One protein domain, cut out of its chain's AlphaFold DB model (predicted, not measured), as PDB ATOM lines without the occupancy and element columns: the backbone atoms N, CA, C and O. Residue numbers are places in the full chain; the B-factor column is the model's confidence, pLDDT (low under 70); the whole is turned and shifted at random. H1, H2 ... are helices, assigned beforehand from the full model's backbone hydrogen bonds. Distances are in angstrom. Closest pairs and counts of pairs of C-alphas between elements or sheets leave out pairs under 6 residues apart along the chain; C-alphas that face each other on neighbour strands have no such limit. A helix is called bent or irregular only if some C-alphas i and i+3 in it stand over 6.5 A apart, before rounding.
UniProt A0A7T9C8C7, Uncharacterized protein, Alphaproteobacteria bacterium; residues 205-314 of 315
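AT A GLANCE: This is residues 205 to 314 of the 315 residues of an uncharacterized protein of Alphaproteobacteria bacterium (UniProt A0A7T9C8C7). A long helix, H4, runs through the model; H1 and H5 pack on it and on each other in a core of three crossed helices, while H2 and H3 form a small head by its first part. Beyond the last residue of H4 the link to H5 sticks out with residues 284 to 290 and folds back. The printed part has 110 residues with five named helices, in the order H1, H2, H3, H4, H5, and no named strand: the class is all helix. The whole is compact, with a radius of gyration of the C-alphas of 15.2 A and spans of 43 by 33 by 21 A.

HOW THE PARTS SIT: Begin at H1, residues 205 to 224, and compare it with H4, residues 259 to 283, the hub, which touches three helices. H1 touches H4 with residues 210 to 214 alone; the closest C-alphas, those of Val 214 and Met 272, are 6.5 A apart, and the two run opposite ways at a steep tilt of 48 degrees. Next look at H2, residues 234 to 244, which touches residues 266 to 270 of H4 alone, the closest C-alphas being those of Asp 236 and Val 266 at 6.3 A. H3, residues 251 to 256, touches H2 about perpendicular at 86 degrees, with the C-alphas of Ala 243 and Ala 251 closest at 4.2 A. H3 and H4 are close but not clearly touching: their closest C-alphas, those of Leu 254 and Gln 262, are 6.1 A apart. Last comes H5, residues 293 to 311, which touches H1, the same way at a steep tilt of 42 degrees, closest at the C-alphas of Ala 213 and Thr 297, 5.6 A. H5 also touches H4, opposite ways at 46 degrees, a steep tilt, closest at the C-alphas of Val 275 and Ala 304, 5.7 A. H2 and H5 are apart. In H1 and H2 every O i to N i+4 pair is within hydrogen-bond range; in H3 it is 1 of 2, in H4 19 of 21 and in H5 12 of 15.

IN THESE COORDINATES: Find C-alpha 205 at (-13.621, 4.877, -50.199); from there H1 runs 26.9 A to C-alpha 224. H2 measures 15.6 A and H3 8.2 A. Find C-alpha 259 at (4.667, -17.026, -30.496), where H4 begins its 36.2 A. H5, 25.2 A long, ends at C-alpha 311 at (9.728, -4.038, -42.374); it has a kink of 35 degrees near residue 305 and is irregular, with C-alphas 306 and 309 7.6 A apart.

THE WHOLE: The two C-alphas farthest apart, those of Pro 258 and Glu 288, are 45.8 A apart. Look at residues 228 to 229 and 312 to 313 for a short antiparallel pairing. The link from H3 to H4 is tight, the other three are short, and the printed part has no cut. The mean pLDDT of the printed part is 90.7, and no printed residue is under 70.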
ATOM      1  N   THR A 205     -14.267   5.160 -48.908       78.06
ATOM      2  CA  THR A 205     -13.621   4.877 -50.199       78.06
ATOM      3  C   THR A 205     -12.113   5.099 -50.139       78.06
ATOM      4  O   THR A 205     -11.347   4.210 -50.499       78.06
ATOM      5  N   GLY A 206     -11.669   6.244 -49.606       84.56
ATOM      6  CA  GLY A 206     -10.236   6.504 -49.444       84.56
ATOM      7  C   GLY A 206      -9.575   5.495 -48.503       84.56
ATOM      8  O   GLY A 206      -8.476   5.016 -48.765       84.56
ATOM      9  N   TYR A 207     -10.256   5.108 -47.425       85.38
ATOM     10  CA  TYR A 207      -9.707   4.144 -46.478       85.38
ATOM     11  C   TYR A 207      -9.619   2.719 -47.038       85.38
ATOM     12  O   TYR A 207      -8.601   2.054 -46.854       85.38
ATOM     13  N   GLU A 208     -10.643   2.254 -47.756       86.62
ATOM     14  CA  GLU A 208     -10.619   0.961 -48.440       86.62
ATOM     15  C   GLU A 208      -9.488   0.906 -49.473       86.62
ATOM     16  O   GLU A 208      -8.757  -0.086 -49.509       86.62
ATOM     17  N   ALA A 209      -9.296   1.987 -50.238       89.56
ATOM     18  CA  ALA A 209      -8.201   2.121 -51.195       89.56
ATOM     19  C   ALA A 209      -6.830   2.016 -50.515       89.56
ATOM     20  O   ALA A 209      -6.002   1.211 -50.938       89.56
ATOM     21  N   MET A 210      -6.615   2.739 -49.405       91.38
ATOM     22  CA  MET A 210      -5.378   2.637 -48.618       91.38
ATOM     23  C   MET A 210      -5.126   1.207 -48.143       91.38
ATOM     24  O   MET A 210      -4.038   0.666 -48.317       91.38
ATOM     25  N   GLN A 211      -6.129   0.568 -47.543       89.56
ATOM     26  CA  GLN A 211      -5.978  -0.782 -47.011       89.56
ATOM     27  C   GLN A 211      -5.655  -1.809 -48.101       89.56
ATOM     28  O   GLN A 211      -4.785  -2.657 -47.904       89.56
ATOM     29  N   ASN A 212      -6.326  -1.715 -49.251       89.62
ATOM     30  CA  ASN A 212      -6.071  -2.593 -50.387       89.62
ATOM     31  C   ASN A 212      -4.673  -2.351 -50.973       89.62
ATOM     32  O   ASN A 212      -3.940  -3.314 -51.181       89.62
ATOM     33  N   ALA A 213      -4.266  -1.089 -51.160       94.25
ATOM     34  CA  ALA A 213      -2.915  -0.730 -51.599       94.25
ATOM     35  C   ALA A 213      -1.845  -1.314 -50.668       94.25
ATOM     36  O   ALA A 213      -0.906  -1.958 -51.131       94.25
ATOM     37  N   VAL A 214      -2.005  -1.163 -49.349       94.94
ATOM     38  CA  VAL A 214      -1.063  -1.720 -48.372       94.94
ATOM     39  C   VAL A 214      -0.948  -3.236 -48.519       94.94
ATOM     40  O   VAL A 214       0.165  -3.741 -48.635       94.94
ATOM     41  N   VAL A 215      -2.065  -3.968 -48.547       92.31
ATOM     42  CA  VAL A 215      -2.036  -5.435 -48.684       92.31
ATOM     43  C   VAL A 215      -1.404  -5.863 -50.007       92.31
ATOM     44  O   VAL A 215      -0.551  -6.750 -50.003       92.31
ATOM     45  N   ASN A 216      -1.744  -5.199 -51.111       93.38
ATOM     46  CA  ASN A 216      -1.161  -5.476 -52.423       93.38
ATOM     47  C   ASN A 216       0.355  -5.236 -52.437       93.38
ATOM     48  O   ASN A 216       1.098  -6.016 -53.032       93.38
ATOM     49  N   ARG A 217       0.849  -4.195 -51.752       96.56
ATOM     50  CA  ARG A 217       2.296  -3.969 -51.607       96.56
ATOM     51  C   ARG A 217       2.964  -5.040 -50.753       96.56
ATOM     52  O   ARG A 217       4.048  -5.486 -51.111       96.56
ATOM     53  N   ILE A 218       2.327  -5.503 -49.676       95.50
ATOM     54  CA  ILE A 218       2.860  -6.621 -48.880       95.50
ATOM     55  C   ILE A 218       2.969  -7.880 -49.746       95.50
ATOM     56  O   ILE A 218       4.023  -8.513 -49.757       95.50
ATOM     57  N   GLU A 219       1.925  -8.217 -50.509       94.69
ATOM     58  CA  GLU A 219       1.973  -9.315 -51.484       94.69
ATOM     59  C   GLU A 219       3.113  -9.121 -52.484       94.69
ATOM     60  O   GLU A 219       3.903 -10.035 -52.691       94.69
ATOM     61  N   HIS A 220       3.272  -7.920 -53.042       96.56
ATOM     62  CA  HIS A 220       4.364  -7.616 -53.963       96.56
ATOM     63  C   HIS A 220       5.747  -7.847 -53.335       96.56
ATOM     64  O   HIS A 220       6.609  -8.469 -53.956       96.56
ATOM     65  N   TYR A 221       5.980  -7.396 -52.100       97.44
ATOM     66  CA  TYR A 221       7.271  -7.593 -51.438       97.44
ATOM     67  C   TYR A 221       7.575  -9.067 -51.183       97.44
ATOM     68  O   TYR A 221       8.714  -9.500 -51.357       97.44
ATOM     69  N   LEU A 222       6.569  -9.841 -50.776       95.38
ATOM     70  CA  LEU A 222       6.737 -11.248 -50.430       95.38
ATOM     71  C   LEU A 222       6.782 -12.152 -51.674       95.38
ATOM     72  O   LEU A 222       7.598 -13.070 -51.735       95.38
ATOM     73  N   ASP A 223       5.939 -11.902 -52.679       95.12
ATOM     74  CA  ASP A 223       5.832 -12.754 -53.867       95.12
ATOM     75  C   ASP A 223       6.696 -12.292 -55.039       95.12
ATOM     76  O   ASP A 223       7.279 -13.124 -55.727       95.12
ATOM     77  N   VAL A 224       6.823 -10.991 -55.288       95.75
ATOM     78  CA  VAL A 224       7.581 -10.489 -56.446       95.75
ATOM     79  C   VAL A 224       9.025 -10.205 -56.056       95.75
ATOM     80  O   VAL A 224       9.943 -10.738 -56.677       95.75
ATOM     81  N   GLU A 225       9.243  -9.425 -54.994       96.50
ATOM     82  CA  GLU A 225      10.598  -9.108 -54.516       96.50
ATOM     83  C   GLU A 225      11.230 -10.237 -53.679       96.50
ATOM     84  O   GLU A 225      12.413 -10.164 -53.352       96.50
ATOM     85  N   LYS A 226      10.459 -11.284 -53.344       95.06
ATOM     86  CA  LYS A 226      10.896 -12.449 -52.549       95.06
ATOM     87  C   LYS A 226      11.536 -12.074 -51.205       95.06
ATOM     88  O   LYS A 226      12.455 -12.746 -50.743       95.06
ATOM     89  N   ARG A 227      11.053 -11.003 -50.574       95.88
ATOM     90  CA  ARG A 227      11.497 -10.553 -49.248       95.88
ATOM     91  C   ARG A 227      10.836 -11.348 -48.129       95.88
ATOM     92  O   ARG A 227       9.790 -11.962 -48.312       95.88
ATOM     93  N   ASN A 228      11.417 -11.249 -46.938       94.50
ATOM     94  CA  ASN A 228      10.859 -11.771 -45.695       94.50
ATOM     95  C   ASN A 228      10.487 -10.633 -44.747       94.50
ATOM     96  O   ASN A 228      11.082  -9.558 -44.801       94.50
ATOM     97  N   PHE A 229       9.547 -10.874 -43.830       95.00
ATOM     98  CA  PHE A 229       9.316  -9.946 -42.723       95.00
ATOM     99  C   PHE A 229      10.593  -9.768 -41.898       95.00
ATOM    100  O   PHE A 229      11.269 -10.738 -41.547       95.00
ATOM    101  N   ALA A 230      10.903  -8.518 -41.564       95.44
ATOM    102  CA  ALA A 230      11.949  -8.190 -40.615       95.44
ATOM    103  C   ALA A 230      11.627  -8.773 -39.230       95.44
ATOM    104  O   ALA A 230      10.472  -9.043 -38.886       95.44
ATOM    105  N   ALA A 231      12.657  -8.940 -38.400       94.00
ATOM    106  CA  ALA A 231      12.438  -9.252 -36.994       94.00
ATOM    107  C   ALA A 231      11.683  -8.096 -36.303       94.00
ATOM    108  O   ALA A 231      11.937  -6.934 -36.632       94.00
ATOM    109  N   PRO A 232      10.810  -8.383 -35.314       94.19
ATOM    110  CA  PRO A 232      10.141  -7.341 -34.544       94.19
ATOM    111  C   PRO A 232      11.143  -6.358 -33.938       94.19
ATOM    112  O   PRO A 232      12.146  -6.763 -33.340       94.19
ATOM    113  N   SER A 233      10.855  -5.067 -34.061       93.31
ATOM    114  CA  SER A 233      11.647  -4.013 -33.437       93.31
ATOM    115  C   SER A 233      11.532  -4.062 -31.906       93.31
ATOM    116  O   SER A 233      10.656  -4.715 -31.336       93.31
ATOM    117  N   LEU A 234      12.386  -3.313 -31.196       92.25
ATOM    118  CA  LEU A 234      12.246  -3.154 -29.741       92.25
ATOM    119  C   LEU A 234      10.878  -2.572 -29.349       92.25
ATOM    120  O   LEU A 234      10.333  -2.951 -28.312       92.25
ATOM    121  N   GLY A 235      10.318  -1.686 -30.182       89.88
ATOM    122  CA  GLY A 235       8.975  -1.140 -29.994       89.88
ATOM    123  C   GLY A 235       7.904  -2.227 -30.076       89.88
ATOM    124  O   GLY A 235       7.078  -2.338 -29.176       89.88
ATOM    125  N   ASP A 236       7.985  -3.098 -31.081       90.75
ATOM    126  CA  ASP A 236       7.051  -4.217 -31.261       90.75
ATOM    127  C   ASP A 236       7.117  -5.204 -30.094       90.75
ATOM    128  O   ASP A 236       6.099  -5.642 -29.560       90.75
ATOM    129  N   LEU A 237       8.330  -5.523 -29.635       90.50
ATOM    130  CA  LEU A 237       8.528  -6.389 -28.474       90.50
ATOM    131  C   LEU A 237       7.956  -5.770 -27.192       90.50
ATOM    132  O   LEU A 237       7.424  -6.497 -26.348       90.50
ATOM    133  N   LEU A 238       8.049  -4.447 -27.035       89.62
ATOM    134  CA  LEU A 238       7.415  -3.735 -25.930       89.62
ATOM    135  C   LEU A 238       5.888  -3.817 -26.032       89.62
ATOM    136  O   LEU A 238       5.244  -4.166 -25.044       89.62
ATOM    137  N   VAL A 239       5.314  -3.588 -27.216       87.25
ATOM    138  CA  VAL A 239       3.870  -3.731 -27.463       87.25
ATOM    139  C   VAL A 239       3.395  -5.143 -27.119       87.25
ATOM    140  O   VAL A 239       2.427  -5.291 -26.377       87.25
ATOM    141  N   LEU A 240       4.109  -6.187 -27.550       87.50
ATOM    142  CA  LEU A 240       3.789  -7.577 -27.200       87.50
ATOM    143  C   LEU A 240       3.837  -7.833 -25.685       87.50
ATOM    144  O   LEU A 240       3.020  -8.586 -25.153       87.50
ATOM    145  N   ARG A 241       4.776  -7.216 -24.957       87.38
ATOM    146  CA  ARG A 241       4.846  -7.329 -23.489       87.38
ATOM    147  C   ARG A 241       3.689  -6.608 -22.806       87.38
ATOM    148  O   ARG A 241       3.085  -7.180 -21.906       87.38
ATOM    149  N   ILE A 242       3.357  -5.397 -23.245       86.31
ATOM    150  CA  ILE A 242       2.234  -4.617 -22.708       86.31
ATOM    151  C   ILE A 242       0.898  -5.312 -23.029       86.31
ATOM    152  O   ILE A 242       0.005  -5.355 -22.185       86.31
ATOM    153  N   ALA A 243       0.780  -5.954 -24.194       85.94
ATOM    154  CA  ALA A 243      -0.373  -6.773 -24.559       85.94
ATOM    155  C   ALA A 243      -0.620  -7.933 -23.593       85.94
ATOM    156  O   ALA A 243      -1.768  -8.205 -23.250       85.94
ATOM    157  N   LYS A 244       0.435  -8.572 -23.077       84.50
ATOM    158  CA  LYS A 244       0.296  -9.607 -22.037       84.50
ATOM    159  C   LYS A 244      -0.246  -9.064 -20.713       84.50
ATOM    160  O   LYS A 244      -0.773  -9.840 -19.925       84.50
ATOM    161  N   LEU A 245      -0.139  -7.755 -20.479       86.06
ATOM    162  CA  LEU A 245      -0.725  -7.075 -19.322       86.06
ATOM    163  C   LEU A 245      -2.176  -6.626 -19.567       86.06
ATOM    164  O   LEU A 245      -2.800  -6.092 -18.657       86.06
ATOM    165  N   GLY A 246      -2.717  -6.813 -20.778       81.75
ATOM    166  CA  GLY A 246      -4.074  -6.384 -21.130       81.75
ATOM    167  C   GLY A 246      -4.226  -4.878 -21.363       81.75
ATOM    168  O   GLY A 246      -5.344  -4.377 -21.330       81.75
ATOM    169  N   LEU A 247      -3.125  -4.149 -21.578       79.56
ATOM    170  CA  LEU A 247      -3.105  -2.677 -21.606       79.56
ATOM    171  C   LEU A 247      -3.093  -2.059 -23.017       79.56
ATOM    172  O   LEU A 247      -2.918  -0.852 -23.152       79.56
ATOM    173  N   VAL A 248      -3.254  -2.860 -24.072       79.31
ATOM    174  CA  VAL A 248      -3.425  -2.357 -25.448       79.31
ATOM    175  C   VAL A 248      -4.726  -2.879 -26.037       79.31
ATOM    176  O   VAL A 248      -5.173  -3.968 -25.689       79.31
ATOM    177  N   GLU A 249      -5.317  -2.122 -26.955       70.25
ATOM    178  CA  GLU A 249      -6.603  -2.444 -27.589       70.25
ATOM    179  C   GLU A 249      -6.610  -3.844 -28.232       70.25
ATOM    180  O   GLU A 249      -7.512  -4.646 -27.999       70.25
ATOM    181  N   ASN A 250      -5.524  -4.200 -28.922       72.00
ATOM    182  CA  ASN A 250      -5.345  -5.507 -29.565       72.00
ATOM    183  C   ASN A 250      -4.732  -6.577 -28.642       72.00
ATOM    184  O   ASN A 250      -4.285  -7.629 -29.114       72.00
ATOM    185  N   ALA A 251      -4.698  -6.342 -27.325       78.38
ATOM    186  CA  ALA A 251      -4.101  -7.262 -26.358       78.38
ATOM    187  C   ALA A 251      -4.643  -8.696 -26.468       78.38
ATOM    188  O   ALA A 251      -3.831  -9.622 -26.422       78.38
ATOM    189  N   PRO A 252      -5.956  -8.934 -26.666       79.00
ATOM    190  CA  PRO A 252      -6.477 -10.292 -26.797       79.00
ATOM    191  C   PRO A 252      -5.910 -11.052 -28.001       79.00
ATOM    192  O   PRO A 252      -5.659 -12.246 -27.884       79.00
ATOM    193  N   ILE A 253      -5.666 -10.377 -29.128       81.06
ATOM    194  CA  ILE A 253      -5.058 -10.997 -30.315       81.06
ATOM    195  C   ILE A 253      -3.580 -11.281 -30.035       81.06
ATOM    196  O   ILE A 253      -3.123 -12.420 -30.109       81.06
ATOM    197  N   LEU A 254      -2.841 -10.245 -29.634       82.56
ATOM    198  CA  LEU A 254      -1.391 -10.309 -29.460       82.56
ATOM    199  C   LEU A 254      -0.950 -11.253 -28.336       82.56
ATOM    200  O   LEU A 254       0.112 -11.857 -28.436       82.56
ATOM    201  N   SER A 255      -1.734 -11.390 -27.266       82.00
ATOM    202  CA  SER A 255      -1.377 -12.247 -26.125       82.00
ATOM    203  C   SER A 255      -1.724 -13.723 -26.326       82.00
ATOM    204  O   SER A 255      -1.106 -14.569 -25.678       82.00
ATOM    205  N   ARG A 256      -2.690 -14.038 -27.199       83.69
ATOM    206  CA  ARG A 256      -3.237 -15.396 -27.368       83.69
ATOM    207  C   ARG A 256      -2.793 -16.093 -28.654       83.69
ATOM    208  O   ARG A 256      -2.896 -17.315 -28.730       83.69
ATOM    209  N   LEU A 257      -2.277 -15.355 -29.638       84.44
ATOM    210  CA  LEU A 257      -1.629 -15.949 -30.809       84.44
ATOM    211  C   LEU A 257      -0.426 -16.822 -30.392       84.44
ATOM    212  O   LEU A 257       0.267 -16.472 -29.436       84.44
ATOM    213  N   PRO A 258      -0.108 -17.913 -31.107       85.50
ATOM    214  CA  PRO A 258       1.154 -18.632 -30.926       85.50
ATOM    215  C   PRO A 258       2.379 -17.719 -31.141       85.50
ATOM    216  O   PRO A 258       2.313 -16.821 -31.988       85.50
ATOM    217  N   PRO A 259       3.506 -17.917 -30.425       86.94
ATOM    218  CA  PRO A 259       4.667 -17.026 -30.496       86.94
ATOM    219  C   PRO A 259       5.226 -16.796 -31.905       86.94
ATOM    220  O   PRO A 259       5.635 -15.673 -32.200       86.94
ATOM    221  N   GLU A 260       5.242 -17.807 -32.785       84.94
ATOM    222  CA  GLU A 260       5.674 -17.602 -34.174       84.94
ATOM    223  C   GLU A 260       4.733 -16.665 -34.943       84.94
ATOM    224  O   GLU A 260       5.195 -15.724 -35.591       84.94
ATOM    225  N   LYS A 261       3.413 -16.838 -34.784       88.62
ATOM    226  CA  LYS A 261       2.397 -15.999 -35.436       88.62
ATOM    227  C   LYS A 261       2.413 -14.575 -34.880       88.62
ATOM    228  O   LYS A 261       2.263 -13.629 -35.645       88.62
ATOM    229  N   GLN A 262       2.665 -14.404 -33.575       88.62
ATOM    230  CA  GLN A 262       2.784 -13.085 -32.933       88.62
ATOM    231  C   GLN A 262       3.856 -12.212 -33.592       88.62
ATOM    232  O   GLN A 262       3.631 -11.021 -33.794       88.62
ATOM    233  N   ARG A 263       5.020 -12.791 -33.920       88.25
ATOM    234  CA  ARG A 263       6.149 -12.039 -34.491       88.25
ATOM    235  C   ARG A 263       5.826 -11.487 -35.869       88.25
ATOM    236  O   ARG A 263       6.146 -10.342 -36.147       88.25
ATOM    237  N   ILE A 264       5.180 -12.287 -36.709       90.19
ATOM    238  CA  ILE A 264       4.786 -11.845 -38.046       90.19
ATOM    239  C   ILE A 264       3.630 -10.855 -37.942       90.19
ATOM    240  O   ILE A 264       3.677  -9.790 -38.548       90.19
ATOM    241  N   PHE A 265       2.629 -11.167 -37.118       89.31
ATOM    242  CA  PHE A 265       1.451 -10.326 -36.952       89.31
ATOM    243  C   PHE A 265       1.791  -8.922 -36.437       89.31
ATOM    244  O   PHE A 265       1.244  -7.948 -36.945       89.31
ATOM    245  N   VAL A 266       2.698  -8.787 -35.460       90.81
ATOM    246  CA  VAL A 266       3.052  -7.463 -34.921       90.81
ATOM    247  C   VAL A 266       3.763  -6.596 -35.962       90.81
ATOM    248  O   VAL A 266       3.417  -5.429 -36.100       90.81
ATOM    249  N   VAL A 267       4.677  -7.175 -36.751       93.62
ATOM    250  CA  VAL A 267       5.402  -6.458 -37.815       93.62
ATOM    251  C   VAL A 267       4.453  -6.093 -38.955       93.62
ATOM    252  O   VAL A 267       4.479  -4.966 -39.444       93.62
ATOM    253  N   PHE A 268       3.574  -7.020 -39.341       92.06
ATOM    254  CA  PHE A 268       2.520  -6.788 -40.325       92.06
ATOM    255  C   PHE A 268       1.606  -5.628 -39.903       92.06
ATOM    256  O   PHE A 268       1.396  -4.695 -40.676       92.06
ATOM    257  N   ASN A 269       1.105  -5.648 -38.664       89.81
ATOM    258  CA  ASN A 269       0.215  -4.607 -38.161       89.81
ATOM    259  C   ASN A 269       0.928  -3.252 -38.011       89.81
ATOM    260  O   ASN A 269       0.360  -2.238 -38.408       89.81
ATOM    261  N   ASP A 270       2.168  -3.215 -37.504       92.38
ATOM    262  CA  ASP A 270       2.937  -1.962 -37.401       92.38
ATOM    263  C   ASP A 270       3.218  -1.353 -38.784       92.38
ATOM    264  O   ASP A 270       3.092  -0.140 -38.965       92.38
ATOM    265  N   PHE A 271       3.510  -2.184 -39.793       95.12
ATOM    266  CA  PHE A 271       3.640  -1.720 -41.174       95.12
ATOM    267  C   PHE A 271       2.327  -1.111 -41.688       95.12
ATOM    268  O   PHE A 271       2.323   0.035 -42.148       95.12
ATOM    269  N   MET A 272       1.207  -1.835 -41.559       92.81
ATOM    270  CA  MET A 272      -0.106  -1.351 -41.999       92.81
ATOM    271  C   MET A 272      -0.490  -0.029 -41.330       92.81
ATOM    272  O   MET A 272      -0.906   0.914 -42.008       92.81
ATOM    273  N   GLU A 273      -0.337   0.060 -40.009       91.19
ATOM    274  CA  GLU A 273      -0.649   1.268 -39.251       91.19
ATOM    275  C   GLU A 273       0.271   2.430 -39.621       91.19
ATOM    276  O   GLU A 273      -0.202   3.560 -39.766       91.19
ATOM    277  N   SER A 274       1.572   2.178 -39.786       94.50
ATOM    278  CA  SER A 274       2.553   3.208 -40.131       94.50
ATOM    279  C   SER A 274       2.268   3.822 -41.497       94.50
ATOM    280  O   SER A 274       2.211   5.051 -41.615       94.50
ATOM    281  N   VAL A 275       2.020   2.985 -42.509       96.38
ATOM    282  CA  VAL A 275       1.693   3.442 -43.865       96.38
ATOM    283  C   VAL A 275       0.354   4.177 -43.880       96.38
ATOM    284  O   VAL A 275       0.285   5.310 -44.358       96.38
ATOM    285  N   THR A 276      -0.691   3.604 -43.280       92.19
ATOM    286  CA  THR A 276      -2.032   4.215 -43.242       92.19
ATOM    287  C   THR A 276      -2.004   5.572 -42.533       92.19
ATOM    288  O   THR A 276      -2.491   6.576 -43.051       92.19
ATOM    289  N   ARG A 277      -1.356   5.651 -41.364       92.81
ATOM    290  CA  ARG A 277      -1.234   6.890 -40.580       92.81
ATOM    291  C   ARG A 277      -0.441   7.960 -41.318       92.81
ATOM    292  O   ARG A 277      -0.788   9.138 -41.237       92.81
ATOM    293  N   LYS A 278       0.641   7.583 -42.006       95.94
ATOM    294  CA  LYS A 278       1.437   8.529 -42.792       95.94
ATOM    295  C   LYS A 278       0.653   9.032 -44.003       95.94
ATOM    296  O   LYS A 278       0.698  10.232 -44.250       95.94
ATOM    297  N   THR A 279      -0.095   8.163 -44.676       94.44
ATOM    298  CA  THR A 279      -0.953   8.528 -45.814       94.44
ATOM    299  C   THR A 279      -2.012   9.535 -45.389       94.44
ATOM    300  O   THR A 279      -2.038  10.644 -45.917       94.44
ATOM    301  N   PHE A 280      -2.771   9.238 -44.328       91.12
ATOM    302  CA  PHE A 280      -3.746  10.175 -43.767       91.12
ATOM    303  C   PHE A 280      -3.139  11.527 -43.396       91.12
ATOM    304  O   PHE A 280      -3.699  12.568 -43.721       91.12
ATOM    305  N   ARG A 281      -1.981  11.531 -42.723       92.00
ATOM    306  CA  ARG A 281      -1.297  12.780 -42.352       92.00
ATOM    307  C   ARG A 281      -0.839  13.583 -43.564       92.00
ATOM    308  O   ARG A 281      -0.734  14.796 -43.449       92.00
ATOM    309  N   THR A 282      -0.493  12.929 -44.667       93.06
ATOM    310  CA  THR A 282      -0.116  13.617 -45.904       93.06
ATOM    311  C   THR A 282      -1.350  14.206 -46.578       93.06
ATOM    312  O   THR A 282      -1.329  15.387 -46.897       93.06
ATOM    313  N   MET A 283      -2.439  13.440 -46.692       91.12
ATOM    314  CA  MET A 283      -3.705  13.931 -47.248       91.12
ATOM    315  C   MET A 283      -4.259  15.116 -46.451       91.12
ATOM    316  O   MET A 283      -4.637  16.126 -47.023       91.12
ATOM    317  N   ALA A 284      -4.227  15.033 -45.119       89.31
ATOM    318  CA  ALA A 284      -4.714  16.089 -44.233       89.31
ATOM    319  C   ALA A 284      -3.861  17.371 -44.244       89.31
ATOM    320  O   ALA A 284      -4.265  18.364 -43.657       89.31
ATOM    321  N   ARG A 285      -2.664  17.367 -44.848       91.12
ATOM    322  CA  ARG A 285      -1.860  18.592 -45.017       91.12
ATOM    323  C   ARG A 285      -2.280  19.408 -46.233       91.12
ATOM    324  O   ARG A 285      -1.917  20.577 -46.303       91.12
ATOM    325  N   ASP A 286      -2.988  18.786 -47.163       88.19
ATOM    326  CA  ASP A 286      -3.503  19.413 -48.371       88.19
ATOM    327  C   ASP A 286      -5.033  19.375 -48.310       88.19
ATOM    328  O   ASP A 286      -5.691  18.579 -48.977       88.19
ATOM    329  N   GLU A 287      -5.588  20.176 -47.392       76.81
ATOM    330  CA  GLU A 287      -7.025  20.188 -47.079       76.81
ATOM    331  C   GLU A 287      -7.888  20.638 -48.270       76.81
ATOM    332  O   GLU A 287      -9.072  20.308 -48.329       76.81
ATOM    333  N   GLU A 288      -7.299  21.365 -49.226       81.50
ATOM    334  CA  GLU A 288      -7.974  21.839 -50.439       81.50
ATOM    335  C   GLU A 288      -7.922  20.815 -51.587       81.50
ATOM    336  O   GLU A 288      -8.714  20.907 -52.530       81.50
ATOM    337  N   ALA A 289      -7.030  19.820 -51.518       83.75
ATOM    338  CA  ALA A 289      -6.925  18.791 -52.542       83.75
ATOM    339  C   ALA A 289      -8.091  17.797 -52.483       83.75
ATOM    340  O   ALA A 289      -8.392  17.168 -51.464       83.75
ATOM    341  N   VAL A 290      -8.711  17.585 -53.641       85.50
ATOM    342  CA  VAL A 290      -9.668  16.497 -53.844       85.50
ATOM    343  C   VAL A 290      -8.890  15.233 -54.189       85.50
ATOM    344  O   VAL A 290      -8.416  15.072 -55.309       85.50
ATOM    345  N   TRP A 291      -8.765  14.334 -53.216       87.88
ATOM    346  CA  TRP A 291      -8.063  13.064 -53.385       87.88
ATOM    347  C   TRP A 291      -8.955  12.032 -54.081       87.88
ATOM    348  O   TRP A 291      -9.949  11.580 -53.505       87.88
ATOM    349  N   SER A 292      -8.600  11.631 -55.303       91.31
ATOM    350  CA  SER A 292      -9.254  10.498 -55.961       91.31
ATOM    351  C   SER A 292      -8.792   9.164 -55.362       91.31
ATOM    352  O   SER A 292      -7.746   9.077 -54.720       91.31
ATOM    353  N   GLU A 293      -9.547   8.086 -55.598       92.19
ATOM    354  CA  GLU A 293      -9.163   6.730 -55.172       92.19
ATOM    355  C   GLU A 293      -7.776   6.327 -55.701       92.19
ATOM    356  O   GLU A 293      -6.975   5.710 -54.993       92.19
ATOM    357  N   LYS A 294      -7.477   6.736 -56.940       94.50
ATOM    358  CA  LYS A 294      -6.180   6.517 -57.569       94.50
ATOM    359  C   LYS A 294      -5.074   7.299 -56.867       94.50
ATOM    360  O   LYS A 294      -4.045   6.711 -56.568       94.50
ATOM    361  N   ASP A 295      -5.297   8.575 -56.552       94.38
ATOM    362  CA  ASP A 295      -4.295   9.394 -55.854       94.38
ATOM    363  C   ASP A 295      -3.978   8.818 -54.472       94.38
ATOM    364  O   ASP A 295      -2.819   8.749 -54.070       94.38
ATOM    365  N   VAL A 296      -5.009   8.356 -53.757       94.69
ATOM    366  CA  VAL A 296      -4.845   7.697 -52.457       94.69
ATOM    367  C   VAL A 296      -4.044   6.405 -52.599       94.69
ATOM    368  O   VAL A 296      -3.135   6.169 -51.805       94.69
ATOM    369  N   THR A 297      -4.347   5.589 -53.609       96.44
ATOM    370  CA  THR A 297      -3.619   4.347 -53.911       96.44
ATOM    371  C   THR A 297      -2.152   4.644 -54.219       96.44
ATOM    372  O   THR A 297      -1.280   4.168 -53.495       96.44
ATOM    373  N   ASP A 298      -1.875   5.499 -55.206       97.06
ATOM    374  CA  ASP A 298      -0.519   5.836 -55.654       97.06
ATOM    375  C   ASP A 298       0.311   6.445 -54.496       97.06
ATOM    376  O   ASP A 298       1.472   6.080 -54.281       97.06
ATOM    377  N   LEU A 299      -0.292   7.323 -53.678       96.88
ATOM    378  CA  LEU A 299       0.350   7.880 -52.482       96.88
ATOM    379  C   LEU A 299       0.655   6.800 -51.434       96.88
ATOM    380  O   LEU A 299       1.744   6.787 -50.853       96.88
ATOM    381  N   THR A 300      -0.301   5.906 -51.175       97.56
ATOM    382  CA  THR A 300      -0.147   4.821 -50.198       97.56
ATOM    383  C   THR A 300       0.973   3.877 -50.606       97.56
ATOM    384  O   THR A 300       1.796   3.519 -49.766       97.56
ATOM    385  N   GLU A 301       1.035   3.502 -51.884       98.25
ATOM    386  CA  GLU A 301       2.086   2.641 -52.425       98.25
ATOM    387  C   GLU A 301       3.463   3.303 -52.319       98.25
ATOM    388  O   GLU A 301       4.401   2.688 -51.815       98.25
ATOM    389  N   SER A 302       3.570   4.588 -52.676       98.31
ATOM    390  CA  SER A 302       4.817   5.347 -52.525       98.31
ATOM    391  C   SER A 302       5.293   5.403 -51.067       98.31
ATOM    392  O   SER A 302       6.480   5.230 -50.775       98.31
ATOM    393  N   ILE A 303       4.372   5.605 -50.121       98.38
ATOM    394  CA  ILE A 303       4.689   5.582 -48.691       98.38
ATOM    395  C   ILE A 303       5.090   4.169 -48.256       98.38
ATOM    396  O   ILE A 303       6.072   4.017 -47.529       98.38
ATOM    397  N   ALA A 304       4.367   3.138 -48.693       98.31
ATOM    398  CA  ALA A 304       4.691   1.746 -48.409       98.31
ATOM    399  C   ALA A 304       6.116   1.398 -48.864       98.31
ATOM    400  O   ALA A 304       6.844   0.757 -48.104       98.31
ATOM    401  N   ASP A 305       6.531   1.857 -50.045       98.38
ATOM    402  CA  ASP A 305       7.886   1.662 -50.572       98.38
ATOM    403  C   ASP A 305       8.937   2.351 -49.694       98.38
ATOM    404  O   ASP A 305       9.968   1.760 -49.370       98.38
ATOM    405  N   ALA A 306       8.654   3.571 -49.224       98.12
ATOM    406  CA  ALA A 306       9.545   4.303 -48.323       98.12
ATOM    407  C   ALA A 306       9.741   3.606 -46.962       98.12
ATOM    408  O   ALA A 306      10.777   3.784 -46.319       98.12
ATOM    409  N   TYR A 307       8.766   2.810 -46.514       97.75
ATOM    410  CA  TYR A 307       8.875   1.996 -45.299       97.75
ATOM    411  C   TYR A 307       9.397   0.576 -45.557       97.75
ATOM    412  O   TYR A 307       9.780  -0.090 -44.595       97.75
ATOM    413  N   ARG A 308       9.452   0.098 -46.807       97.81
ATOM    414  CA  ARG A 308       9.724  -1.307 -47.156       97.81
ATOM    415  C   ARG A 308      10.930  -1.884 -46.425       97.81
ATOM    416  O   ARG A 308      10.790  -2.868 -45.710       97.81
ATOM    417  N   ASP A 309      12.096  -1.254 -46.550       97.12
ATOM    418  CA  ASP A 309      13.359  -1.813 -46.044       97.12
ATOM    419  C   ASP A 309      13.449  -1.824 -44.503       97.12
ATOM    420  O   ASP A 309      14.318  -2.481 -43.933       97.12
ATOM    421  N   ARG A 310      12.526  -1.143 -43.808       96.56
ATOM    422  CA  ARG A 310      12.377  -1.236 -42.348       96.56
ATOM    423  C   ARG A 310      11.612  -2.493 -41.917       96.56
ATOM    424  O   ARG A 310      11.875  -3.004 -40.832       96.56
ATOM    425  N   TYR A 311      10.663  -2.959 -42.728       97.12
ATOM    426  CA  TYR A 311       9.728  -4.038 -42.374       97.12
ATOM    427  C   TYR A 311       9.955  -5.328 -43.161       97.12
ATOM    428  O   TYR A 311       9.481  -6.385 -42.745       97.12
ATOM    429  N   PHE A 312      10.696  -5.257 -44.267       97.38
ATOM    430  CA  PHE A 312      10.964  -6.367 -45.169       97.38
ATOM    431  C   PHE A 312      12.452  -6.439 -45.505       97.38
ATOM    432  O   PHE A 312      13.028  -5.495 -46.052       97.38
ATOM    433  N   VAL A 313      13.066  -7.582 -45.221       96.19
ATOM    434  CA  VAL A 313      14.488  -7.853 -45.461       96.19
ATOM    435  C   VAL A 313      14.666  -8.802 -46.640       96.19
ATOM    436  O   VAL A 313      13.768  -9.585 -46.962       96.19
ATOM    437  N   SER A 314      15.826  -8.733 -47.288       90.69
ATOM    438  CA  SER A 314      16.218  -9.722 -48.294       90.69
ATOM    439  C   SER A 314      16.248 -11.135 -47.686       90.69
ATOM    440  O   SER A 314      16.513 -11.256 -46.484       90.69
TER     441      SER A 314